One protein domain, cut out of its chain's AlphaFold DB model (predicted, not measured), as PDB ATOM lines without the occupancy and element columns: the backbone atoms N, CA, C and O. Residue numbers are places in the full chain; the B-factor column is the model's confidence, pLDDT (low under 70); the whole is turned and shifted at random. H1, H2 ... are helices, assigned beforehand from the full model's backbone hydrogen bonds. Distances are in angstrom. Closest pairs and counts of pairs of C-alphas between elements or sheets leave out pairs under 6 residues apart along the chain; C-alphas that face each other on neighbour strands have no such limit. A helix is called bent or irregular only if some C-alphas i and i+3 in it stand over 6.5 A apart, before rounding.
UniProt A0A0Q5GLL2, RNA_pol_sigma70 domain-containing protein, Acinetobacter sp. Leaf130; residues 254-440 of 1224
ATOM      1  N   TYR A 254     483.905 460.482 284.250       61.44
ATOM      2  CA  TYR A 254     484.343 460.859 285.592       61.44
ATOM      3  C   TYR A 254     483.223 461.581 286.383       61.44
ATOM      4  O   TYR A 254     483.151 461.517 287.609       61.44
ATOM      5  N   SER A 255     482.303 462.210 285.660       61.59
ATOM      6  CA  SER A 255     481.113 462.902 286.143       61.59
ATOM      7  C   SER A 255     480.051 461.969 286.700       61.59
ATOM      8  O   SER A 255     479.463 462.285 287.728       61.59
ATOM      9  N   ASP A 256     479.856 460.799 286.091       65.69
ATOM     10  CA  ASP A 256     478.929 459.782 286.598       65.69
ATOM     11  C   ASP A 256     479.418 459.203 287.935       65.69
ATOM     12  O   ASP A 256     478.624 458.976 288.849       65.69
ATOM     13  N   LEU A 257     480.738 459.033 288.086       63.94
ATOM     14  CA  LEU A 257     481.362 458.603 289.344       63.94
ATOM     15  C   LEU A 257     481.220 459.660 290.449       63.94
ATOM     16  O   LEU A 257     480.958 459.325 291.604       63.94
ATOM     17  N   LEU A 258     481.376 460.942 290.108       64.81
ATOM     18  CA  LEU A 258     481.157 462.041 291.050       64.81
ATOM     19  C   LEU A 258     479.688 462.184 291.440       64.81
ATOM     20  O   LEU A 258     479.398 462.379 292.617       64.81
ATOM     21  N   LEU A 259     478.774 462.063 290.474       67.19
ATOM     22  CA  LEU A 259     477.339 462.158 290.713       67.19
ATOM     23  C   LEU A 259     476.882 461.051 291.673       67.19
ATOM     24  O   LEU A 259     476.191 461.319 292.654       67.19
ATOM     25  N   SER A 260     477.362 459.825 291.457       62.47
ATOM     26  CA  SER A 260     477.187 458.714 292.394       62.47
ATOM     27  C   SER A 260     477.607 459.077 293.819       62.47
ATOM     28  O   SER A 260     476.877 458.796 294.772       62.47
ATOM     29  N   PHE A 261     478.790 459.673 293.970       65.44
ATOM     30  CA  PHE A 261     479.311 460.054 295.272       65.44
ATOM     31  C   PHE A 261     478.452 461.159 295.904       65.44
ATOM     32  O   PHE A 261     478.090 461.055 297.075       65.44
ATOM     33  N   THR A 262     478.030 462.163 295.126       65.75
ATOM     34  CA  THR A 262     477.136 463.230 295.608       65.75
ATOM     35  C   THR A 262     475.766 462.706 296.049       65.75
ATOM     36  O   THR A 262     475.264 463.144 297.082       65.75
ATOM     37  N   VAL A 263     475.194 461.711 295.354       65.81
ATOM     38  CA  VAL A 263     473.893 461.103 295.701       65.81
ATOM     39  C   VAL A 263     473.922 460.447 297.084       65.81
ATOM     40  O   VAL A 263     472.928 460.506 297.805       65.81
ATOM     41  N   THR A 264     475.057 459.861 297.485       62.59
ATOM     42  CA  THR A 264     475.210 459.274 298.832       62.59
ATOM     43  C   THR A 264     475.276 460.311 299.952       62.59
ATOM     44  O   THR A 264     475.098 459.959 301.116       62.59
ATOM     45  N   GLN A 265     475.546 461.574 299.622       68.00
ATOM     46  CA  GLN A 265     475.741 462.638 300.603       68.00
ATOM     47  C   GLN A 265     474.561 463.609 300.703       68.00
ATOM     48  O   GLN A 265     474.403 464.210 301.762       68.00
ATOM     49  N   TRP A 266     473.738 463.742 299.656       74.38
ATOM     50  CA  TRP A 266     472.474 464.486 299.725       74.38
ATOM     51  C   TRP A 266     471.475 463.731 300.600       74.38
ATOM     52  O   TRP A 266     471.183 462.555 300.350       74.38
ATOM     53  N   THR A 267     470.976 464.385 301.641       68.69
ATOM     54  CA  THR A 267     470.141 463.756 302.678       68.69
ATOM     55  C   THR A 267     468.650 464.046 302.537       68.69
ATOM     56  O   THR A 267     467.848 463.228 302.975       68.69
ATOM     57  N   GLN A 268     468.284 465.174 301.932       71.31
ATOM     58  CA  GLN A 268     466.910 465.666 301.781       71.31
ATOM     59  C   GLN A 268     466.410 465.530 300.338       71.31
ATOM     60  O   GLN A 268     465.248 465.207 300.120       71.31
ATOM     61  N   LEU A 269     467.284 465.772 299.360       74.31
ATOM     62  CA  LEU A 269     466.971 465.799 297.937       74.31
ATOM     63  C   LEU A 269     467.662 464.647 297.190       74.31
ATOM     64  O   LEU A 269     468.671 464.076 297.626       74.31
ATOM     65  N   ASN A 270     467.138 464.303 296.015       73.81
ATOM     66  CA  ASN A 270     467.770 463.348 295.112       73.81
ATOM     67  C   ASN A 270     468.588 464.097 294.052       73.81
ATOM     68  O   ASN A 270     468.055 464.558 293.048       73.81
ATOM     69  N   ALA A 271     469.907 464.184 294.264       76.88
ATOM     70  CA  ALA A 271     470.817 464.940 293.396       76.88
ATOM     71  C   ALA A 271     470.690 464.595 291.906       76.88
ATOM     72  O   ALA A 271     470.857 465.461 291.050       76.88
ATOM     73  N   ARG A 272     470.408 463.327 291.581       75.12
ATOM     74  CA  ARG A 272     470.301 462.864 290.195       75.12
ATOM     75  C   ARG A 272     469.037 463.396 289.526       75.12
ATOM     76  O   ARG A 272     469.117 463.876 288.400       75.12
ATOM     77  N   GLU A 273     467.903 463.301 290.210       78.06
ATOM     78  CA  GLU A 273     466.606 463.761 289.701       78.06
ATOM     79  C   GLU A 273     466.603 465.278 289.532       78.06
ATOM     80  O   GLU A 273     466.352 465.773 288.437       78.06
ATOM     81  N   GLU A 274     467.034 465.994 290.564       85.62
ATOM     82  CA  GLU A 274     467.088 467.454 290.597       85.62
ATOM     83  C   GLU A 274     467.969 468.060 289.490       85.62
ATOM     84  O   GLU A 274     467.562 468.978 288.773       85.62
ATOM     85  N   ILE A 275     469.186 467.530 289.300       86.06
ATOM     86  CA  ILE A 275     470.096 468.004 288.242       86.06
ATOM     87  C   ILE A 275     469.494 467.748 286.854       86.06
ATOM     88  O   ILE A 275     469.618 468.596 285.965       86.06
ATOM     89  N   ASN A 276     468.862 466.589 286.654       83.62
ATOM     90  CA  ASN A 276     468.240 466.239 285.379       83.62
ATOM     91  C   ASN A 276     467.028 467.124 285.078       83.62
ATOM     92  O   ASN A 276     466.880 467.573 283.941       83.62
ATOM     93  N   GLU A 277     466.203 467.413 286.084       88.56
ATOM     94  CA  GLU A 277     465.042 468.290 285.948       88.56
ATOM     95  C   GLU A 277     465.460 469.698 285.506       88.56
ATOM     96  O   GLU A 277     464.938 470.209 284.516       88.56
ATOM     97  N   LEU A 278     466.484 470.281 286.142       91.06
ATOM     98  CA  LEU A 278     467.025 471.586 285.744       91.06
ATOM     99  C   LEU A 278     467.545 471.587 284.293       91.06
ATOM    100  O   LEU A 278     467.347 472.557 283.560       91.06
ATOM    101  N   ILE A 279     468.228 470.524 283.856       89.56
ATOM    102  CA  ILE A 279     468.749 470.434 282.481       89.56
ATOM    103  C   ILE A 279     467.613 470.398 281.452       89.56
ATOM    104  O   ILE A 279     467.727 471.041 280.402       89.56
ATOM    105  N   GLU A 280     466.542 469.650 281.719       87.12
ATOM    106  CA  GLU A 280     465.396 469.597 280.808       87.12
ATOM    107  C   GLU A 280     464.599 470.910 280.825       87.12
ATOM    108  O   GLU A 280     464.272 471.410 279.752       87.12
ATOM    109  N   GLU A 281     464.408 471.552 281.980       92.12
ATOM    110  CA  GLU A 281     463.743 472.863 282.068       92.12
ATOM    111  C   GLU A 281     464.503 473.943 281.275       92.12
ATOM    112  O   GLU A 281     463.925 474.655 280.449       92.12
ATOM    113  N   ILE A 282     465.838 474.001 281.408       92.44
ATOM    114  CA  ILE A 282     466.684 474.886 280.588       92.44
ATOM    115  C   ILE A 282     466.461 474.618 279.095       92.44
ATOM    116  O   ILE A 282     466.370 475.559 278.293       92.44
ATOM    117  N   ARG A 283     466.395 473.346 278.698       88.69
ATOM    118  CA  ARG A 283     466.224 472.962 277.298       88.69
ATOM    119  C   ARG A 283     464.868 473.399 276.756       88.69
ATOM    120  O   ARG A 283     464.829 473.903 275.634       88.69
ATOM    121  N   GLU A 284     463.796 473.206 277.514       87.12
ATOM    122  CA  GLU A 284     462.437 473.569 277.106       87.12
ATOM    123  C   GLU A 284     462.263 475.092 276.997       87.12
ATOM    124  O   GLU A 284     461.789 475.583 275.969       87.12
ATOM    125  N   ASP A 285     462.745 475.855 277.979       85.44
ATOM    126  CA  ASP A 285     462.541 477.307 278.027       85.44
ATOM    127  C   ASP A 285     463.457 478.082 277.071       85.44
ATOM    128  O   ASP A 285     463.063 479.044 276.386       85.44
ATOM    129  N   SER A 286     464.727 477.685 277.034       85.50
ATOM    130  CA  SER A 286     465.793 478.482 276.421       85.50
ATOM    131  C   SER A 286     466.490 477.801 275.244       85.50
ATOM    132  O   SER A 286     467.160 478.482 274.469       85.50
ATOM    133  N   GLY A 287     466.290 476.494 275.049       86.00
ATOM    134  CA  GLY A 287     466.860 475.733 273.934       86.00
ATOM    135  C   GLY A 287     468.336 475.350 274.097       86.00
ATOM    136  O   GLY A 287     468.901 474.724 273.193       86.00
ATOM    137  N   PHE A 288     468.972 475.697 275.223       91.06
ATOM    138  CA  PHE A 288     470.348 475.297 275.529       91.06
ATOM    139  C   PHE A 288     470.424 473.818 275.933       91.06
ATOM    140  O   PHE A 288     469.512 473.262 276.541       91.06
ATOM    141  N   LYS A 289     471.530 473.161 275.578       89.31
ATOM    142  CA  LYS A 289     471.793 471.742 275.845       89.31
ATOM    143  C   LYS A 289     473.020 471.622 276.741       89.31
ATOM    144  O   LYS A 289     474.143 471.495 276.253       89.31
ATOM    145  N   PHE A 290     472.804 471.709 278.048       91.06
ATOM    146  CA  PHE A 290     473.866 471.569 279.041       91.06
ATOM    147  C   PHE A 290     474.011 470.129 279.528       91.06
ATOM    148  O   PHE A 290     473.064 469.348 279.506       91.06
ATOM    149  N   GLU A 291     475.227 469.796 279.953       85.88
ATOM    150  CA  GLU A 291     475.584 468.499 280.528       85.88
ATOM    151  C   GLU A 291     475.680 468.602 282.055       85.88
ATOM    152  O   GLU A 291     475.922 469.683 282.603       85.88
ATOM    153  N   LYS A 292     475.555 467.457 282.739       82.88
ATOM    154  CA  LYS A 292     475.645 467.334 284.207       82.88
ATOM    155  C   LYS A 292     476.938 467.952 284.757       82.88
ATOM    156  O   LYS A 292     476.921 468.613 285.792       82.88
ATOM    157  N   ASP A 293     478.037 467.828 284.016       80.94
ATOM    158  CA  ASP A 293     479.346 468.416 284.315       80.94
ATOM    159  C   ASP A 293     479.291 469.917 284.580       80.94
ATOM    160  O   ASP A 293     479.947 470.410 285.497       80.94
ATOM    161  N   LEU A 294     478.520 470.655 283.776       87.62
ATOM    162  CA  LEU A 294     478.406 472.101 283.915       87.62
ATOM    163  C   LEU A 294     477.707 472.458 285.227       87.62
ATOM    164  O   LEU A 294     478.170 473.350 285.936       87.62
ATOM    165  N   ILE A 295     476.629 471.741 285.550       87.31
ATOM    166  CA  ILE A 295     475.833 471.954 286.761       87.31
ATOM    167  C   ILE A 295     476.657 471.611 288.006       87.31
ATOM    168  O   ILE A 295     476.722 472.402 288.944       87.31
ATOM    169  N   LEU A 296     477.386 470.493 287.986       81.25
ATOM    170  CA  LEU A 296     478.274 470.097 289.083       81.25
ATOM    171  C   LEU A 296     479.445 471.078 289.268       81.25
ATOM    172  O   LEU A 296     479.772 471.450 290.397       81.25
ATOM    173  N   ARG A 297     480.063 471.555 288.178       83.88
ATOM    174  CA  ARG A 297     481.099 472.607 288.240       83.88
ATOM    175  C   ARG A 297     480.537 473.923 288.766       83.88
ATOM    176  O   ARG A 297     481.226 474.610 289.518       83.88
ATOM    177  N   ALA A 298     479.304 474.265 288.399       86.38
ATOM    178  CA  ALA A 298     478.613 475.408 288.968       86.38
ATOM    179  C   ALA A 298     478.393 475.218 290.466       86.38
ATOM    180  O   ALA A 298     478.725 476.123 291.212       86.38
ATOM    181  N   GLY A 299     477.967 474.038 290.925       82.50
ATOM    182  CA  GLY A 299     477.855 473.720 292.351       82.50
ATOM    183  C   GLY A 299     479.148 474.008 293.124       82.50
ATOM    184  O   GLY A 299     479.128 474.740 294.111       82.50
ATOM    185  N   LEU A 300     480.298 473.546 292.617       83.56
ATOM    186  CA  LEU A 300     481.609 473.865 293.207       83.56
ATOM    187  C   LEU A 300     481.937 475.367 293.163       83.56
ATOM    188  O   LEU A 300     482.545 475.914 294.086       83.56
ATOM    189  N   MET A 301     481.561 476.050 292.078       86.44
ATOM    190  CA  MET A 301     481.776 477.487 291.931       86.44
ATOM    191  C   MET A 301     480.934 478.275 292.937       86.44
ATOM    192  O   MET A 301     481.471 479.161 293.599       86.44
ATOM    193  N   LEU A 302     479.658 477.926 293.081       85.31
ATOM    194  CA  LEU A 302     478.666 478.572 293.936       85.31
ATOM    195  C   LEU A 302     478.941 478.308 295.423       85.31
ATOM    196  O   LEU A 302     478.826 479.236 296.218       85.31
ATOM    197  N   GLY A 303     479.406 477.102 295.770       81.06
ATOM    198  CA  GLY A 303     479.892 476.734 297.108       81.06
ATOM    199  C   GLY A 303     481.270 477.293 297.473       81.06
ATOM    200  O   GLY A 303     481.875 476.862 298.446       81.06
ATOM    201  N   GLU A 304     481.802 478.221 296.673       82.19
ATOM    202  CA  GLU A 304     483.074 478.916 296.904       82.19
ATOM    203  C   GLU A 304     484.308 478.011 297.102       82.19
ATOM    204  O   GLU A 304     485.358 478.450 297.578       82.19
ATOM    205  N   VAL A 305     484.256 476.771 296.608       80.94
ATOM    206  CA  VAL A 305     485.354 475.802 296.723       80.94
ATOM    207  C   VAL A 305     486.611 476.350 296.046       80.94
ATOM    208  O   VAL A 305     486.558 476.849 294.917       80.94
ATOM    209  N   GLY A 306     487.753 476.318 296.740       72.38
ATOM    210  CA  GLY A 306     489.006 476.916 296.256       72.38
ATOM    211  C   GLY A 306     489.601 476.215 295.031       72.38
ATOM    212  O   GLY A 306     490.308 476.841 294.243       72.38
ATOM    213  N   ASN A 307     489.288 474.930 294.851       77.06
ATOM    214  CA  ASN A 307     489.697 474.136 293.705       77.06
ATOM    215  C   ASN A 307     488.461 473.602 292.967       77.06
ATOM    216  O   ASN A 307     487.730 472.767 293.491       77.06
ATOM    217  N   LEU A 308     488.262 474.069 291.734       77.69
ATOM    218  CA  LEU A 308     487.153 473.656 290.868       77.69
ATOM    219  C   LEU A 308     487.488 472.422 290.023       77.69
ATOM    220  O   LEU A 308     486.721 472.070 289.125       77.69
ATOM    221  N   SER A 309     488.627 471.770 290.293       71.81
ATOM    222  CA  SER A 309     488.968 470.525 289.626       71.81
ATOM    223  C   SER A 309     487.917 469.479 289.893       71.81
ATOM    224  O   SER A 309     487.509 469.272 291.037       71.81
ATOM    225  N   PHE A 310     487.518 468.803 288.827       65.31
ATOM    226  CA  PHE A 310     486.640 467.653 288.891       65.31
ATOM    227  C   PHE A 310     487.437 466.505 289.533       65.31
ATOM    228  O   PHE A 310     488.055 465.697 288.854       65.31
ATOM    229  N   LYS A 311     487.518 466.505 290.870       67.00
ATOM    230  CA  LYS A 311     488.225 465.531 291.716       67.00
ATOM    231  C   LYS A 311     487.343 465.167 292.909       67.00
ATOM    232  O   LYS A 311     486.782 466.070 293.518       67.00
ATOM    233  N   LEU A 312     487.253 463.880 293.268       64.38
ATOM    234  CA  LEU A 312     486.438 463.398 294.403       64.38
ATOM    235  C   LEU A 312     486.783 464.136 295.704       64.38
ATOM    236  O   LEU A 312     485.896 464.496 296.464       64.38
ATOM    237  N   SER A 313     488.062 464.464 295.899       65.06
ATOM    238  CA  SER A 313     488.548 465.237 297.047       65.06
ATOM    239  C   SER A 313     487.928 466.632 297.198       65.06
ATOM    240  O   SER A 313     487.974 467.187 298.289       65.06
ATOM    241  N   ASN A 314     487.398 467.228 296.122       72.19
ATOM    242  CA  ASN A 314     486.850 468.590 296.140       72.19
ATOM    243  C   ASN A 314     485.343 468.626 296.439       72.19
ATOM    244  O   ASN A 314     484.813 469.669 296.823       72.19
ATOM    245  N   PHE A 315     484.663 467.489 296.301       71.88
ATOM    246  CA  PHE A 315     483.273 467.303 296.701       71.88
ATOM    247  C   PHE A 315     483.236 466.839 298.164       71.88
ATOM    248  O   PHE A 315     482.884 465.704 298.458       71.88
ATOM    249  N   SER A 316     483.695 467.683 299.094       71.56
ATOM    250  CA  SER A 316     483.649 467.357 300.525       71.56
ATOM    251  C   SER A 316     482.211 467.358 301.051       71.56
ATOM    252  O   SER A 316     481.319 467.955 300.439       71.56
ATOM    253  N   LYS A 317     481.993 466.721 302.209       72.44
ATOM    254  CA  LYS A 317     480.672 466.647 302.846       72.44
ATOM    255  C   LYS A 317     480.077 468.031 303.091       72.44
ATOM    256  O   LYS A 317     478.895 468.240 302.856       72.44
ATOM    257  N   GLU A 318     480.907 468.983 303.495       75.12
ATOM    258  CA  GLU A 318     480.501 470.364 303.748       75.12
ATOM    259  C   GLU A 318     480.019 471.061 302.467       75.12
ATOM    260  O   GLU A 318     478.959 471.683 302.462       75.12
ATOM    261  N   ASN A 319     480.760 470.917 301.362       75.50
ATOM    262  CA  ASN A 319     480.414 471.550 300.085       75.50
ATOM    263  C   ASN A 319     479.144 470.949 299.479       75.50
ATOM    264  O   ASN A 319     478.332 471.665 298.899       75.50
ATOM    265  N   ILE A 320     478.982 469.630 299.596       77.69
ATOM    266  CA  ILE A 320     477.819 468.931 299.060       77.69
ATOM    267  C   ILE A 320     476.542 469.332 299.813       77.69
ATOM    268  O   ILE A 320     475.540 469.626 299.162       77.69
ATOM    269  N   VAL A 321     476.599 469.407 301.148       80.88
ATOM    270  CA  VAL A 321     475.474 469.873 301.977       80.88
ATOM    271  C   VAL A 321     475.104 471.316 301.630       80.88
ATOM    272  O   VAL A 321     473.929 471.615 301.455       80.88
ATOM    273  N   PHE A 322     476.089 472.198 301.431       83.00
ATOM    274  CA  PHE A 322     475.817 473.584 301.035       83.00
ATOM    275  C   PHE A 322     475.039 473.684 299.713       83.00
ATOM    276  O   PHE A 322     474.121 474.500 299.600       83.00
ATOM    277  N   ILE A 323     475.410 472.878 298.710       81.88
ATOM    278  CA  ILE A 323     474.728 472.867 297.408       81.88
ATOM    279  C   ILE A 323     473.283 472.382 297.568       81.88
ATOM    280  O   ILE A 323     472.394 472.985 296.975       81.88
ATOM    281  N   GLU A 324     473.054 471.339 298.371       85.88
ATOM    282  CA  GLU A 324     471.714 470.812 298.660       85.88
ATOM    283  C   GLU A 324     470.831 471.862 299.357       85.88
ATOM    284  O   GLU A 324     469.712 472.117 298.920       85.88
ATOM    285  N   GLU A 325     471.351 472.550 300.380       86.19
ATOM    286  CA  GLU A 325     470.610 473.578 301.130       86.19
ATOM    287  C   GLU A 325     470.208 474.794 300.277       86.19
ATOM    288  O   GLU A 325     469.177 475.417 300.531       86.19
ATOM    289  N   HIS A 326     471.004 475.143 299.261       87.00
ATOM    290  CA  HIS A 326     470.779 476.319 298.408       87.00
ATOM    291  C   HIS A 326     470.296 475.964 296.995       87.00
ATOM    292  O   HIS A 326     470.282 476.836 296.118       87.00
ATOM    293  N   TRP A 327     469.907 474.708 296.763       88.44
ATOM    294  CA  TRP A 327     469.630 474.165 295.434       88.44
ATOM    295  C   TRP A 327     468.588 474.971 294.642       88.44
ATOM    296  O   TRP A 327     468.820 475.303 293.481       88.44
ATOM    297  N   GLU A 328     467.503 475.407 295.286       87.75
ATOM    298  CA  GLU A 328     466.453 476.199 294.626       87.75
ATOM    299  C   GLU A 328     466.991 477.523 294.054       87.75
ATOM    300  O   GLU A 328     466.700 477.908 292.922       87.75
ATOM    301  N   SER A 329     467.875 478.198 294.796       87.81
ATOM    302  CA  SER A 329     468.528 479.421 294.313       87.81
ATOM    303  C   SER A 329     469.490 479.138 293.155       87.81
ATOM    304  O   SER A 329     469.666 479.992 292.280       87.81
ATOM    305  N   VAL A 330     470.113 477.953 293.121       89.00
ATOM    306  CA  VAL A 330     470.939 477.507 291.986       89.00
ATOM    307  C   VAL A 330     470.069 477.332 290.741       89.00
ATOM    308  O   VAL A 330     470.407 477.902 289.697       89.00
ATOM    309  N   LYS A 331     468.935 476.624 290.864       90.50
ATOM    310  CA  LYS A 331     467.958 476.386 289.787       90.50
ATOM    311  C   LYS A 331     467.474 477.708 289.182       90.50
ATOM    312  O   LYS A 331     467.688 477.956 287.993       90.50
ATOM    313  N   GLU A 332     466.964 478.621 290.015       90.19
ATOM    314  CA  GLU A 332     466.487 479.944 289.574       90.19
ATOM    315  C   GLU A 332     467.576 480.759 288.850       90.19
ATOM    316  O   GLU A 332     467.308 481.452 287.863       90.19
ATOM    317  N   SER A 333     468.828 480.672 289.311       92.25
ATOM    318  CA  SER A 333     469.938 481.443 288.738       92.25
ATOM    319  C   SER A 333     470.344 480.960 287.349       92.25
ATOM    320  O   SER A 333     470.684 481.778 286.490       92.25
ATOM    321  N   PHE A 334     470.290 479.648 287.112       92.75
ATOM    322  CA  PHE A 334     470.538 479.071 285.795       92.75
ATOM    323  C   PHE A 334     469.455 479.464 284.790       92.75
ATOM    324  O   PHE A 334     469.797 479.944 283.708       92.75
ATOM    325  N   LEU A 335     468.179 479.330 285.159       93.00
ATOM    326  CA  LEU A 335     467.047 479.676 284.292       93.00
ATOM    327  C   LEU A 335     467.063 481.164 283.909       93.00
ATOM    328  O   LEU A 335     466.913 481.525 282.739       93.00
ATOM    329  N   LEU A 336     467.337 482.051 284.872       92.75
ATOM    330  CA  LEU A 336     467.430 483.484 284.599       92.75
ATOM    331  C   LEU A 336     468.642 483.832 283.717       92.75
ATOM    332  O   LEU A 336     468.548 484.719 282.858       92.75
ATOM    333  N   ALA A 337     469.777 483.146 283.893       94.25
ATOM    334  CA  ALA A 337     470.959 483.335 283.053       94.25
ATOM    335  C   ALA A 337     470.685 482.925 281.599       94.25
ATOM    336  O   ALA A 337     470.976 483.691 280.679       94.25
ATOM    337  N   THR A 338     470.093 481.751 281.374       93.88
ATOM    338  CA  THR A 338     469.815 481.243 280.023       93.88
ATOM    339  C   THR A 338     468.732 482.053 279.316       93.88
ATOM    340  O   THR A 338     468.882 482.367 278.132       93.88
ATOM    341  N   GLN A 339     467.700 482.503 280.038       90.69
ATOM    342  CA  GLN A 339     466.716 483.454 279.515       90.69
ATOM    343  C   GLN A 339     467.385 484.767 279.083       90.69
ATOM    344  O   GLN A 339     467.119 485.279 277.996       90.69
ATOM    345  N   THR A 340     468.304 485.284 279.900       91.00
ATOM    346  CA  THR A 340     469.058 486.506 279.594       91.00
ATOM    347  C   THR A 340     469.929 486.336 278.339       91.00
ATOM    348  O   THR A 340     469.963 487.226 277.490       91.00
ATOM    349  N   LEU A 341     470.576 485.180 278.156       91.19
ATOM    350  CA  LEU A 341     471.329 484.868 276.933       91.19
ATOM    351  C   LEU A 341     470.423 484.815 275.689       91.19
ATOM    352  O   LEU A 341     470.791 485.362 274.646       91.19
ATOM    353  N   LYS A 342     469.225 484.229 275.802       87.81
ATOM    354  CA  LYS A 342     468.238 484.189 274.710       87.81
ATOM    355  C   LYS A 342     467.822 485.595 274.276       87.81
ATOM    356  O   LYS A 342     467.798 485.887 273.083       87.81
ATOM    357  N   GLU A 343     467.592 486.504 275.226       86.19
ATOM    358  CA  GLU A 343     467.326 487.920 274.928       86.19
ATOM    359  C   GLU A 343     468.493 488.615 274.201       86.19
ATOM    360  O   GLU A 343     468.289 489.593 273.480       86.19
ATOM    361  N   PHE A 344     469.727 488.125 274.355       86.81
ATOM    362  CA  PHE A 344     470.888 488.662 273.641       86.81
ATOM    363  C   PHE A 344     470.970 488.207 272.181       86.81
ATOM    364  O   PHE A 344     471.802 488.757 271.446       86.81
ATOM    365  N   GLY A 345     470.128 487.251 271.770       83.75
ATOM    366  CA  GLY A 345     470.208 486.539 270.494       83.75
ATOM    367  C   GLY A 345     471.231 485.395 270.499       83.75
ATOM    368  O   GLY A 345     471.588 484.888 269.432       83.75
ATOM    369  N   ILE A 346     471.737 485.015 271.680       88.00
ATOM    370  CA  ILE A 346     472.684 483.911 271.865       88.00
ATOM    371  C   ILE A 346     471.879 482.620 271.985       88.00
ATOM    372  O   ILE A 346     471.001 482.505 272.834       88.00
ATOM    373  N   ASP A 347     472.205 481.649 271.143       87.00
ATOM    374  CA  ASP A 347     471.671 480.291 271.194       87.00
ATOM    375  C   ASP A 347     472.807 479.281 271.425       87.00
ATOM    376  O   ASP A 347     473.975 479.650 271.591       87.00
ATOM    377  N   GLN A 348     472.473 477.989 271.410       89.31
ATOM    378  CA  GLN A 348     473.448 476.912 271.584       89.31
ATOM    379  C   GLN A 348     474.576 476.925 270.534       89.31
ATOM    380  O   GLN A 348     475.660 476.427 270.819       89.31
ATOM    381  N   GLN A 349     474.349 477.467 269.328       84.94
ATOM    382  CA  GLN A 349     475.388 477.540 268.294       84.94
ATOM    383  C   GLN A 349     476.412 478.636 268.611       84.94
ATOM    384  O   GLN A 349     477.596 478.469 268.330       84.94
ATOM    385  N   VAL A 350     475.958 479.746 269.203       88.12
ATOM    386  CA  VAL A 350     476.822 480.861 269.620       88.12
ATOM    387  C   VAL A 350     477.641 480.500 270.860       88.12
ATOM    388  O   VAL A 350     478.819 480.846 270.938       88.12
ATOM    389  N   LEU A 351     477.031 479.821 271.838       90.25
ATOM    390  CA  LEU A 351     477.695 479.417 273.078       90.25
ATOM    391  C   LEU A 351     478.569 478.172 272.847       90.25
ATOM    392  O   LEU A 351     478.247 477.070 273.281       90.25
ATOM    393  N   THR A 352     479.696 478.359 272.159       84.12
ATOM    394  CA  THR A 352     480.640 477.282 271.801       84.12
ATOM    395  C   THR A 352     481.240 476.572 273.015       84.12
ATOM    396  O   THR A 352     481.581 475.394 272.937       84.12
ATOM    397  N   HIS A 353     481.337 477.270 274.150       89.62
ATOM    398  CA  HIS A 353     481.803 476.725 275.420       89.62
ATOM    399  C   HIS A 353     480.765 476.969 276.519       89.62
ATOM    400  O   HIS A 353     480.663 478.076 277.048       89.62
ATOM    401  N   ASN A 354     480.044 475.918 276.922       91.44
ATOM    402  CA  ASN A 354     478.995 475.995 277.948       91.44
ATOM    403  C   ASN A 354     479.497 476.587 279.285       91.44
ATOM    404  O   ASN A 354     478.770 477.311 279.954       91.44
ATOM    405  N   VAL A 355     480.764 476.350 279.647       91.38
ATOM    406  CA  VAL A 355     481.401 476.864 280.879       91.38
ATOM    407  C   VAL A 355     481.456 478.400 280.930       91.38
ATOM    408  O   VAL A 355     481.503 478.976 282.018       91.38
ATOM    409  N   ALA A 356     481.384 479.081 279.781       92.81
ATOM    410  CA  ALA A 356     481.416 480.541 279.711       92.81
ATOM    411  C   ALA A 356     480.221 481.220 280.402       92.81
ATOM    412  O   ALA A 356     480.306 482.390 280.770       92.81
ATOM    413  N   ILE A 357     479.121 480.491 280.624       94.31
ATOM    414  CA  ILE A 357     477.947 481.017 281.327       94.31
ATOM    415  C   ILE A 357     478.166 481.134 282.845       94.31
ATOM    416  O   ILE A 357     477.496 481.929 283.502       94.31
ATOM    417  N   LEU A 358     479.110 480.380 283.422       94.06
ATOM    418  CA  LEU A 358     479.214 480.223 284.876       94.06
ATOM    419  C   LEU A 358     479.466 481.531 285.648       94.06
ATOM    420  O   LEU A 358     478.830 481.713 286.685       94.06
ATOM    421  N   PRO A 359     480.301 482.484 285.184       94.56
ATOM    422  CA  PRO A 359     480.427 483.781 285.853       94.56
ATOM    423  C   PRO A 359     479.116 484.581 285.887       94.56
ATOM    424  O   PRO A 359     478.839 485.261 286.874       94.56
ATOM    425  N   ILE A 360     478.275 484.465 284.852       95.19
ATOM    426  CA  ILE A 360     476.949 485.103 284.822       95.19
ATOM    427  C   ILE A 360     476.017 484.411 285.819       95.19
ATOM    428  O   ILE A 360     475.376 485.095 286.618       95.19
ATOM    429  N   VAL A 361     475.993 483.072 285.825       95.12
ATOM    430  CA  VAL A 361     475.208 482.277 286.790       95.12
ATOM    431  C   VAL A 361     475.610 482.621 288.224       95.12
ATOM    432  O   VAL A 361     474.747 482.874 289.055       95.12
ATOM    433  N   TYR A 362     476.911 482.710 288.508       94.44
ATOM    434  CA  TYR A 362     477.429 483.054 289.831       94.44
ATOM    435  C   TYR A 362     477.030 484.468 290.281       94.44
ATOM    436  O   TYR A 362     476.584 484.649 291.415       94.44
ATOM    437  N   TYR A 363     477.146 485.470 289.399       94.31
ATOM    438  CA  TYR A 363     476.690 486.831 289.703       94.31
ATOM    439  C   TYR A 363     475.189 486.861 290.008       94.31
ATOM    440  O   TYR A 363     474.776 487.440 291.013       94.31
ATOM    441  N   ILE A 364     474.377 486.212 289.165       93.31
ATOM    442  CA  ILE A 364     472.928 486.130 289.369       93.31
ATOM    443  C   ILE A 364     472.623 485.444 290.700       93.31
ATOM    444  O   ILE A 364     471.873 486.006 291.488       93.31
ATOM    445  N   PHE A 365     473.273 484.324 291.012       91.88
ATOM    446  CA  PHE A 365     473.088 483.600 292.268       91.88
ATOM    447  C   PHE A 365     473.365 484.454 293.504       91.88
ATOM    448  O   PHE A 365     472.520 484.545 294.395       91.88
ATOM    449  N   LYS A 366     474.500 485.163 293.550       90.50
ATOM    450  CA  LYS A 366     474.813 486.056 294.679       90.50
ATOM    451  C   LYS A 366     473.800 487.194 294.827       90.50
ATOM    452  O   LYS A 366     473.493 487.602 295.946       90.50
ATOM    453  N   ARG A 367     473.258 487.701 293.716       88.69
ATOM    454  CA  ARG A 367     472.200 488.722 293.725       88.69
ATOM    455  C   ARG A 367     470.850 488.153 294.163       88.69
ATOM    456  O   ARG A 367     470.144 488.830 294.904       88.69
ATOM    457  N   THR A 368     470.520 486.931 293.754       86.38
ATOM    458  CA  THR A 368     469.313 486.212 294.176       86.38
ATOM    459  C   THR A 368     469.331 485.968 295.683       86.38
ATOM    460  O   THR A 368     468.375 486.356 296.348       86.38
ATOM    461  N   LEU A 369     470.442 485.471 296.246       84.50
ATOM    462  CA  LEU A 369     470.584 485.263 297.696       84.50
ATOM    463  C   LEU A 369     470.438 486.560 298.508       84.50
ATOM    464  O   LEU A 369     469.752 486.594 299.521       84.50
ATOM    465  N   LYS A 370     471.027 487.669 298.048       81.69
ATOM    466  CA  LYS A 370     470.892 488.971 298.729       81.69
ATOM    467  C   LYS A 370     469.463 489.535 298.672       81.69
ATOM    468  O   LYS A 370     469.059 490.344 299.508       81.69
ATOM    469  N   ASN A 371     468.699 489.160 297.650       76.88
ATOM    470  CA  ASN A 371     467.339 489.641 297.443       76.88
ATOM    471  C   ASN A 371     466.274 488.742 298.089       76.88
ATOM    472  O   ASN A 371     465.216 489.259 298.458       76.88
ATOM    473  N   SER A 372     466.544 487.444 298.264       69.56
ATOM    474  CA  SER A 372     465.661 486.522 298.986       69.56
ATOM    475  C   SER A 372     465.527 486.910 300.463       69.56
ATOM    476  O   SER A 372     464.424 486.848 300.995       69.56
ATOM    477  N   GLU A 373     466.575 487.482 301.074       65.75
ATOM    478  CA  GLU A 373     466.512 488.124 302.402       65.75
ATOM    479  C   GLU A 373     465.464 489.257 302.489       65.75
ATOM    480  O   GLU A 373     464.992 489.594 303.571       65.75
ATOM    481  N   ASN A 374     465.065 489.833 301.346       62.34
ATOM    482  CA  ASN A 374     464.102 490.931 301.234       62.34
ATOM    483  C   ASN A 374     462.758 490.515 300.585       62.34
ATOM    484  O   ASN A 374     461.983 491.393 300.198       62.34
ATOM    485  N   ASN A 375     462.470 489.210 300.438       65.38
ATOM    486  CA  ASN A 375     461.247 488.655 299.822       65.38
ATOM    487  C   ASN A 375     460.931 489.137 298.382       65.38
ATOM    488  O   ASN A 375     459.781 489.077 297.944       65.38
ATOM    489  N   ASN A 376     461.927 489.589 297.611       70.31
ATOM    490  CA  ASN A 376     461.736 490.055 296.232       70.31
ATOM    491  C   ASN A 376     462.512 489.190 295.232       70.31
ATOM    492  O   ASN A 376     463.722 489.023 295.365       70.31
ATOM    493  N   LYS A 377     461.853 488.724 294.159       75.62
ATOM    494  CA  LYS A 377     462.543 488.036 293.052       75.62
ATOM    495  C   LYS A 377     463.505 488.988 292.338       75.62
ATOM    496  O   LYS A 377     463.121 490.091 291.937       75.62
ATOM    497  N   TYR A 378     464.756 488.569 292.171       83.38
ATOM    498  CA  TYR A 378     465.763 489.355 291.466       83.38
ATOM    499  C   TYR A 378     465.459 489.421 289.959       83.38
ATOM    500  O   TYR A 378     465.099 488.427 289.335       83.38
ATOM    501  N   LYS A 379     465.610 490.611 289.366       85.44
ATOM    502  CA  LYS A 379     465.532 490.835 287.917       85.44
ATOM    503  C   LYS A 379     466.812 491.513 287.454       85.44
ATOM    504  O   LYS A 379     467.221 492.518 288.037       85.44
ATOM    505  N   VAL A 380     467.418 490.991 286.391       87.12
ATOM    506  CA  VAL A 380     468.648 491.555 285.819       87.12
ATOM    507  C   VAL A 380     468.350 492.928 285.208       87.12
ATOM    508  O   VAL A 380     467.439 493.067 284.388       87.12
ATOM    509  N   SER A 381     469.114 493.948 285.607       88.62
ATOM    510  CA  SER A 381     468.938 495.315 285.111       88.62
ATOM    511  C   SER A 381     469.344 495.445 283.634       88.62
ATOM    512  O   SER A 381     470.168 494.681 283.133       88.62
ATOM    513  N   ALA A 382     468.806 496.439 282.917       86.56
ATOM    514  CA  ALA A 382     469.170 496.675 281.515       86.56
ATOM    515  C   ALA A 382     470.671 496.984 281.331       86.56
ATOM    516  O   ALA A 382     471.273 496.576 280.342       86.56
ATOM    517  N   ASN A 383     471.284 497.668 282.303       87.88
ATOM    518  CA  ASN A 383     472.715 497.968 282.292       87.88
ATOM    519  C   ASN A 383     473.565 496.700 282.478       87.88
ATOM    520  O   ASN A 383     474.516 496.485 281.731       87.88
ATOM    521  N   ASP A 384     473.185 495.828 283.418       91.50
ATOM    522  CA  ASP A 384     473.870 494.546 283.622       91.50
ATOM    523  C   ASP A 384     473.752 493.658 282.385       91.50
ATOM    524  O   ASP A 384     474.741 493.068 281.961       91.50
ATOM    525  N   LYS A 385     472.574 493.633 281.749       90.56
ATOM    526  CA  LYS A 385     472.347 492.912 280.492       90.56
ATOM    527  C   LYS A 385     473.332 493.340 279.398       90.56
ATOM    528  O   LYS A 385     473.932 492.485 278.751       90.56
ATOM    529  N   LEU A 386     473.553 494.644 279.218       88.19
ATOM    530  CA  LEU A 386     474.524 495.154 278.241       88.19
ATOM    531  C   LEU A 386     475.956 494.717 278.570       88.19
ATOM    532  O   LEU A 386     476.653 494.219 277.687       88.19
ATOM    533  N   LYS A 387     476.374 494.843 279.835       92.44
ATOM    534  CA  LYS A 387     477.719 494.450 280.276       92.44
ATOM    535  C   LYS A 387     477.960 492.940 280.156       92.44
ATOM    536  O   LYS A 387     479.023 492.532 279.698       92.44
ATOM    537  N   MET A 388     476.974 492.119 280.523       94.38
ATOM    538  CA  MET A 388     477.015 490.659 280.377       94.38
ATOM    539  C   MET A 388     477.112 490.251 278.907       94.38
ATOM    540  O   MET A 388     477.937 489.405 278.564       94.38
ATOM    541  N   LYS A 389     476.304 490.874 278.034       91.69
ATOM    542  CA  LYS A 389     476.329 490.623 276.588       91.69
ATOM    543  C   LYS A 389     477.683 490.985 275.986       91.69
ATOM    544  O   LYS A 389     478.249 490.176 275.254       91.69
ATOM    545  N   GLU A 390     478.198 492.176 276.295       90.38
ATOM    546  CA  GLU A 390     479.511 492.629 275.831       90.38
ATOM    547  C   GLU A 390     480.602 491.649 276.272       90.38
ATOM    548  O   GLU A 390     481.336 491.128 275.435       90.38
ATOM    549  N   TRP A 391     480.670 491.355 277.572       94.00
ATOM    550  CA  TRP A 391     481.660 490.445 278.139       94.00
ATOM    551  C   TRP A 391     481.629 489.068 277.485       94.00
ATOM    552  O   TRP A 391     482.667 488.577 277.039       94.00
ATOM    553  N   LEU A 392     480.443 488.460 277.404       94.81
ATOM    554  CA  LEU A 392     480.292 487.103 276.906       94.81
ATOM    555  C   LEU A 392     480.696 487.025 275.432       94.81
ATOM    556  O   LEU A 392     481.554 486.212 275.096       94.81
ATOM    557  N   LEU A 393     480.168 487.906 274.572       92.75
ATOM    558  CA  LEU A 393     480.506 487.920 273.143       92.75
ATOM    559  C   LEU A 393     482.000 488.175 272.913       92.75
ATOM    560  O   LEU A 393     482.622 487.469 272.124       92.75
ATOM    561  N   ILE A 394     482.594 489.128 273.635       92.56
ATOM    562  CA  ILE A 394     484.032 489.405 273.557       92.56
ATOM    563  C   ILE A 394     484.855 488.181 273.987       92.56
ATOM    564  O   ILE A 394     485.817 487.817 273.310       92.56
ATOM    565  N   SER A 395     484.466 487.515 275.077       93.31
ATOM    566  CA  SER A 395     485.167 486.330 275.582       93.31
ATOM    567  C   SER A 395     485.066 485.120 274.648       93.31
ATOM    568  O   SER A 395     486.006 484.333 274.584       93.31
ATOM    569  N   LEU A 396     483.953 484.982 273.917       92.50
ATOM    570  CA  LEU A 396     483.742 483.919 272.930       92.50
ATOM    571  C   LEU A 396     484.515 484.185 271.630       92.50
ATOM    572  O   LEU A 396     484.974 483.245 270.990       92.50
ATOM    573  N   LEU A 397     484.679 485.455 271.246       92.19
ATOM    574  CA  LEU A 397     485.402 485.854 270.034       92.19
ATOM    575  C   LEU A 397     486.924 485.854 270.205       92.19
ATOM    576  O   LEU A 397     487.660 485.706 269.227       92.19
ATOM    577  N   LYS A 398     487.419 486.034 271.432       89.88
ATOM    578  CA  LYS A 398     488.854 486.000 271.717       89.88
ATOM    579  C   LYS A 398     489.331 484.548 271.822       89.88
ATOM    580  O   LYS A 398     488.926 483.799 272.710       89.88
ATOM    581  N   LYS A 399     490.244 484.152 270.932       83.44
ATOM    582  CA  LYS A 399     490.805 482.793 270.921       83.44
ATOM    583  C   LYS A 399     491.540 482.472 272.228       83.44
ATOM    584  O   LYS A 399     492.257 483.305 272.776       83.44
ATOM    585  N   GLY A 400     491.387 481.234 272.698       82.12
ATOM    586  CA  GLY A 400     492.152 480.687 273.823       82.12
ATOM    587  C   GLY A 400     491.650 481.055 275.224       82.12
ATOM    588  O   GLY A 400     492.272 480.644 276.206       82.12
ATOM    589  N   ILE A 401     490.535 481.784 275.357       87.94
ATOM    590  CA  ILE A 401     489.962 482.123 276.671       87.94
ATOM    591  C   ILE A 401     489.430 480.876 277.383       87.94
ATOM    592  O   ILE A 401     489.834 480.597 278.512       87.94
ATOM    593  N   TRP A 402     488.596 480.090 276.698       87.81
ATOM    594  CA  TRP A 402     487.853 478.970 277.284       87.81
ATOM    595  C   TRP A 402     488.475 477.580 277.018       87.81
ATOM    596  O   TRP A 402     487.765 476.579 277.005       87.81
ATOM    597  N   THR A 403     489.797 477.505 276.813       76.56
ATOM    598  CA  THR A 403     490.516 476.248 276.506       76.56
ATOM    599  C   THR A 403     491.288 475.688 277.710       76.56
ATOM    600  O   THR A 403     490.838 474.746 278.353       76.56
ATOM    601  N   ASN A 404     492.436 476.285 278.049       74.19
ATOM    602  CA  ASN A 404     493.349 475.797 279.093       74.19
ATOM    603  C   ASN A 404     493.217 476.602 280.394       74.19
ATOM    604  O   ASN A 404     493.003 477.817 280.349       74.19
ATOM    605  N   ASN A 405     493.435 475.942 281.539       79.38
ATOM    606  CA  ASN A 405     493.404 476.517 282.897       79.38
ATOM    607  C   ASN A 405     492.052 477.124 283.322       79.38
ATOM    608  O   ASN A 405     492.006 478.065 284.118       79.38
ATOM    609  N   LEU A 406     490.948 476.552 282.828       84.44
ATOM    610  CA  LEU A 406     489.579 476.995 283.118       84.44
ATOM    611  C   LEU A 406     489.281 477.111 284.618       84.44
ATOM    612  O   LEU A 406     488.664 478.074 285.053       84.44
ATOM    613  N   GLU A 407     489.753 476.161 285.419       83.75
ATOM    614  CA  GLU A 407     489.467 476.103 286.856       83.75
ATOM    615  C   GLU A 407     490.057 477.304 287.599       83.75
ATOM    616  O   GLU A 407     489.348 477.992 288.332       83.75
ATOM    617  N   SER A 408     491.332 477.624 287.355       86.25
ATOM    618  CA  SER A 408     491.956 478.800 287.966       86.25
ATOM    619  C   SER A 408     491.360 480.108 287.445       86.25
ATOM    620  O   SER A 408     491.379 481.091 288.186       86.25
ATOM    621  N   LEU A 409     490.893 480.148 286.193       89.38
ATOM    622  CA  LEU A 409     490.238 481.322 285.622       89.38
ATOM    623  C   LEU A 409     488.894 481.572 286.314       89.38
ATOM    624  O   LEU A 409     488.659 482.673 286.803       89.38
ATOM    625  N   LEU A 410     488.062 480.534 286.425       90.62
ATOM    626  CA  LEU A 410     486.758 480.586 287.087       90.62
ATOM    627  C   LEU A 410     486.867 480.979 288.564       90.62
ATOM    628  O   LEU A 410     486.064 481.775 289.036       90.62
ATOM    629  N   VAL A 411     487.871 480.484 289.296       90.75
ATOM    630  CA  VAL A 411     488.091 480.884 290.701       90.75
ATOM    631  C   VAL A 411     488.396 482.381 290.820       90.75
ATOM    632  O   VAL A 411     487.905 483.034 291.740       90.75
ATOM    633  N   GLN A 412     489.184 482.947 289.903       88.62
ATOM    634  CA  GLN A 412     489.511 484.376 289.946       88.62
ATOM    635  C   GLN A 412     488.358 485.260 289.489       88.62
ATOM    636  O   GLN A 412     488.090 486.275 290.126       88.62
ATOM    637  N   THR A 413     487.642 484.873 288.430       91.69
ATOM    638  CA  THR A 413     486.451 485.618 288.003       91.69
ATOM    639  C   THR A 413     485.364 485.557 289.071       91.69
ATOM    640  O   THR A 413     484.751 486.580 289.362       91.69
ATOM    641  N   ARG A 414     485.198 484.410 289.746       93.25
ATOM    642  CA  ARG A 414     484.337 484.277 290.928       93.25
ATOM    643  C   ARG A 414     484.708 485.282 292.014       93.25
ATOM    644  O   ARG A 414     483.821 485.953 292.533       93.25
ATOM    645  N   LYS A 415     485.998 485.395 292.348       90.50
ATOM    646  CA  LYS A 415     486.486 486.326 293.375       90.50
ATOM    647  C   LYS A 415     486.234 487.788 292.992       90.50
ATOM    648  O   LYS A 415     485.714 488.555 293.792       90.50
ATOM    649  N   ALA A 416     486.519 488.159 291.746       91.62
ATOM    650  CA  ALA A 416     486.237 489.506 291.250       91.62
ATOM    651  C   ALA A 416     484.747 489.870 291.366       91.62
ATOM    652  O   ALA A 416     484.412 491.005 291.709       91.62
ATOM    653  N   ILE A 417     483.871 488.889 291.122       93.38
ATOM    654  CA  ILE A 417     482.423 489.040 291.265       93.38
ATOM    655  C   ILE A 417     481.994 489.111 292.735       93.38
ATOM    656  O   ILE A 417     481.173 489.961 293.069       93.38
ATOM    657  N   SER A 418     482.519 488.254 293.621       89.81
ATOM    658  CA  SER A 418     482.136 488.271 295.044       89.81
ATOM    659  C   SER A 418     482.468 489.596 295.716       89.81
ATOM    660  O   SER A 418     481.694 490.074 296.542       89.81
ATOM    661  N   ASP A 419     483.594 490.193 295.332       86.50
ATOM    662  CA  ASP A 419     484.082 491.438 295.915       86.50
ATOM    663  C   ASP A 419     483.263 492.654 295.428       86.50
ATOM    664  O   ASP A 419     483.255 493.695 296.084       86.50
ATOM    665  N   ASN A 420     482.525 492.524 294.312       85.75
ATOM    666  CA  ASN A 420     481.818 493.622 293.643       85.75
ATOM    667  C   ASN A 420     480.415 493.197 293.176       85.75
ATOM    668  O   ASN A 420     480.197 492.822 292.028       85.75
ATOM    669  N   LEU A 421     479.437 493.293 294.081       84.25
ATOM    670  CA  LEU A 421     478.061 492.835 293.846       84.25
ATOM    671  C   LEU A 421     477.046 493.963 293.602       84.25
ATOM    672  O   LEU A 421     475.853 493.699 293.717       84.25
ATOM    673  N   LEU A 422     477.451 495.211 293.337       83.81
ATOM    674  CA  LEU A 422     476.509 496.330 293.122       83.81
ATOM    675  C   LEU A 422     475.872 496.309 291.725       83.81
ATOM    676  O   LEU A 422     474.647 496.414 291.614       83.81
ATOM    677  N   ASP A 423     476.692 496.129 290.701       87.81
ATOM    678  CA  ASP A 423     476.349 495.926 289.297       87.81
ATOM    679  C   ASP A 423     477.288 494.860 288.702       87.81
ATOM    680  O   ASP A 423     478.208 494.405 289.381       87.81
ATOM    681  N   PHE A 424     477.055 494.411 287.463       93.75
ATOM    682  CA  PHE A 424     477.909 493.389 286.853       93.75
ATOM    683  C   PHE A 424     479.344 493.935 286.687       93.75
ATOM    684  O   PHE A 424     479.538 494.890 285.915       93.75
ATOM    685  N   PRO A 425     480.353 493.348 287.365       93.38
ATOM    686  CA  PRO A 425     481.671 493.962 287.527       93.38
ATOM    687  C   PRO A 425     482.571 493.669 286.322       93.38
ATOM    688  O   PRO A 425     483.547 492.923 286.379       93.38
ATOM    689  N   LEU A 426     482.190 494.225 285.170       91.88
ATOM    690  CA  LEU A 426     482.838 493.986 283.880       91.88
ATOM    691  C   LEU A 426     484.338 494.293 283.906       91.88
ATOM    692  O   LEU A 426     485.132 493.546 283.331       91.88
ATOM    693  N   HIS A 427     484.712 495.409 284.526       90.25
ATOM    694  CA  HIS A 427     486.093 495.873 284.571       90.25
ATOM    695  C   HIS A 427     486.939 494.950 285.454       90.25
ATOM    696  O   HIS A 427     487.981 494.463 285.030       90.25
ATOM    697  N   GLU A 428     486.439 494.618 286.639       92.62
ATOM    698  CA  GLU A 428     487.108 493.762 287.612       92.62
ATOM    699  C   GLU A 428     487.232 492.327 287.091       92.62
ATOM    700  O   GLU A 428     488.265 491.690 287.287       92.62
ATOM    701  N   ILE A 429     486.225 491.826 286.363       92.75
ATOM    702  CA  ILE A 429     486.312 490.536 285.669       92.75
ATOM    703  C   ILE A 429     487.397 490.587 284.585       92.75
ATOM    704  O   ILE A 429     488.220 489.675 284.527       92.75
ATOM    705  N   LYS A 430     487.437 491.634 283.744       90.38
ATOM    706  CA  LYS A 430     488.482 491.800 282.711       90.38
ATOM    707  C   LYS A 430     489.885 491.809 283.337       90.38
ATOM    708  O   LYS A 430     490.764 491.107 282.841       90.38
ATOM    709  N   GLU A 431     490.074 492.517 284.449       89.88
ATOM    710  CA  GLU A 431     491.338 492.556 285.202       89.88
ATOM    711  C   GLU A 431     491.689 491.199 285.837       89.88
ATOM    712  O   GLU A 431     492.824 490.733 285.739       89.88
ATOM    713  N   ALA A 432     490.716 490.499 286.425       89.19
ATOM    714  CA  ALA A 432     490.938 489.175 287.009       89.19
ATOM    715  C   ALA A 432     491.285 488.110 285.957       89.19
ATOM    716  O   ALA A 432     492.114 487.232 286.207       89.19
ATOM    717  N   MET A 433     490.685 488.197 284.766       90.69
ATOM    718  CA  MET A 433     491.052 487.358 283.624       90.69
ATOM    719  C   MET A 433     492.461 487.696 283.122       90.69
ATOM    720  O   MET A 433     493.256 486.787 282.875       90.69
ATOM    721  N   LEU A 434     492.814 488.985 283.047       86.81
ATOM    722  CA  LEU A 434     494.158 489.436 282.679       86.81
ATOM    723  C   LEU A 434     495.227 488.925 283.658       86.81
ATOM    724  O   LEU A 434     496.264 488.437 283.214       86.81
ATOM    725  N   ALA A 435     494.949 488.929 284.964       83.62
ATOM    726  CA  ALA A 435     495.829 488.370 285.996       83.62
ATOM    727  C   ALA A 435     496.067 486.849 285.857       83.62
ATOM    728  O   ALA A 435     496.967 486.294 286.489       83.62
ATOM    729  N   LYS A 436     495.260 486.163 285.039       84.25
ATOM    730  CA  LYS A 436     495.428 484.756 284.648       84.25
ATOM    731  C   LYS A 436     495.851 484.587 283.193       84.25
ATOM    732  O   LYS A 436     495.610 483.534 282.610       84.25
ATOM    733  N   GLU A 437     496.473 485.618 282.621       80.75
ATOM    734  CA  GLU A 437     496.991 485.635 281.249       80.75
ATOM    735  C   GLU A 437     495.890 485.440 280.185       80.75
ATOM    736  O   GLU A 437     496.156 485.082 279.039       80.75
ATOM    737  N   LYS A 438     494.623 485.704 280.538       85.00
ATOM    738  CA  LYS A 438     493.461 485.641 279.639       85.00
ATOM    739  C   LYS A 438     492.992 487.050 279.284       85.00
ATOM    740  O   LYS A 438     491.932 487.503 279.704       85.00
ATOM    741  N   SER A 439     493.811 487.763 278.513       85.19
ATOM    742  CA  SER A 439     493.498 489.128 278.082       85.19
ATOM    743  C   SER A 439     492.320 489.165 277.104       85.19
ATOM    744  O   SER A 439     492.347 488.511 276.060       85.19
ATOM    745  N   LEU A 440     491.321 489.999 277.406       86.44
ATOM    746  CA  LEU A 440     490.208 490.321 276.507       86.44
ATOM    747  C   LEU A 440     490.494 491.541 275.607       86.44
ATOM    748  O   LEU A 440     489.574 492.082 274.997       86.44
TER     749      LEU A 440
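This is residues 254 to 440 of the 1224 residues of the protein "RNA_pol_sigma70 domain-containing protein" of Acinetobacter sp. Leaf130 (UniProt A0A0Q5GLL2). Nine helices form a compact, rounded body in which H6 runs through the middle, with H5 crossing it on one side and H8 running along it on the other. H7 and H9 lie at one end of the body, H3 packs on H6, and H1 and H4 lie at the other end beyond H3, while H2 runs beside H5. The printed part has 187 residues with nine named helices, H1 to H9 in chain order, and no named strand: all helix, mostly crossed, but only just. The radius of gyration of the C-alphas is 15.7 A, and they span 41 by 36 by 32 A.

H6, residues 354 to 372, is irregular, with C-alphas 356 and 359 7.0 A apart, and has a kink of 32 degrees near residue 361. H5, residues 327 to 343, touches it at a steep tilt of 60 degrees, opposite ways; the closest C-alphas, of Ser 333 and Phe 365, are 5.2 A apart. H8, residues 406 to 419, touches H6 residues 358 to 366 alone at a shallow tilt of 26 degrees, closest at C-alphas Tyr 363 and Ile 417, 6.3 A. H6 and H7, residues 382 to 397, are a helical hairpin, closest at C-alphas Ile 360 and Met 388, 7.1 A. H8 and H9, residues 426 to 434, are another, closest at C-alphas Thr 413 and Ile 429, 5.4 A. H3, residues 292 to 302, touches H6, closest at C-alphas Leu 302 and Tyr 362, 6.2 A. H2, residues 271 to 286, touches H5 at a shallow tilt of 20 degrees, closest at C-alphas Ser 286 and Gln 339, 5.9 A. H1, residues 254 to 265, touches H4, residues 317 to 325, about perpendicular at 80 degrees, closest at C-alphas Thr 262 and Ile 320, 6.7 A. H1 and H9 are apart. Every O i to N i+4 pair is within hydrogen-bond range in H2, H3, H4, H5, H7, H8 and H9; in H1 it is 7 of 8, in H6 12 of 15.

H1 begins at C-alpha 254, (484.343, 460.859, 285.592), and H9 ends at C-alpha 434, (494.158, 489.436, 282.679). First to last C-alpha, H6 is 27.0 A, H5 24.8 A, H7 22.6 A, H2 22.3 A and H8 20.1 A.

The C-alphas farthest apart, of Gln 268 and Ser 439, are 42.7 A apart. The printed part has no cut. The link from H3 to H4 is long, with 14 residues. Mean pLDDT of the printed part is 84.1; residues 254 to 265, 267, 310 to 313 and 372 to 375 are under 70.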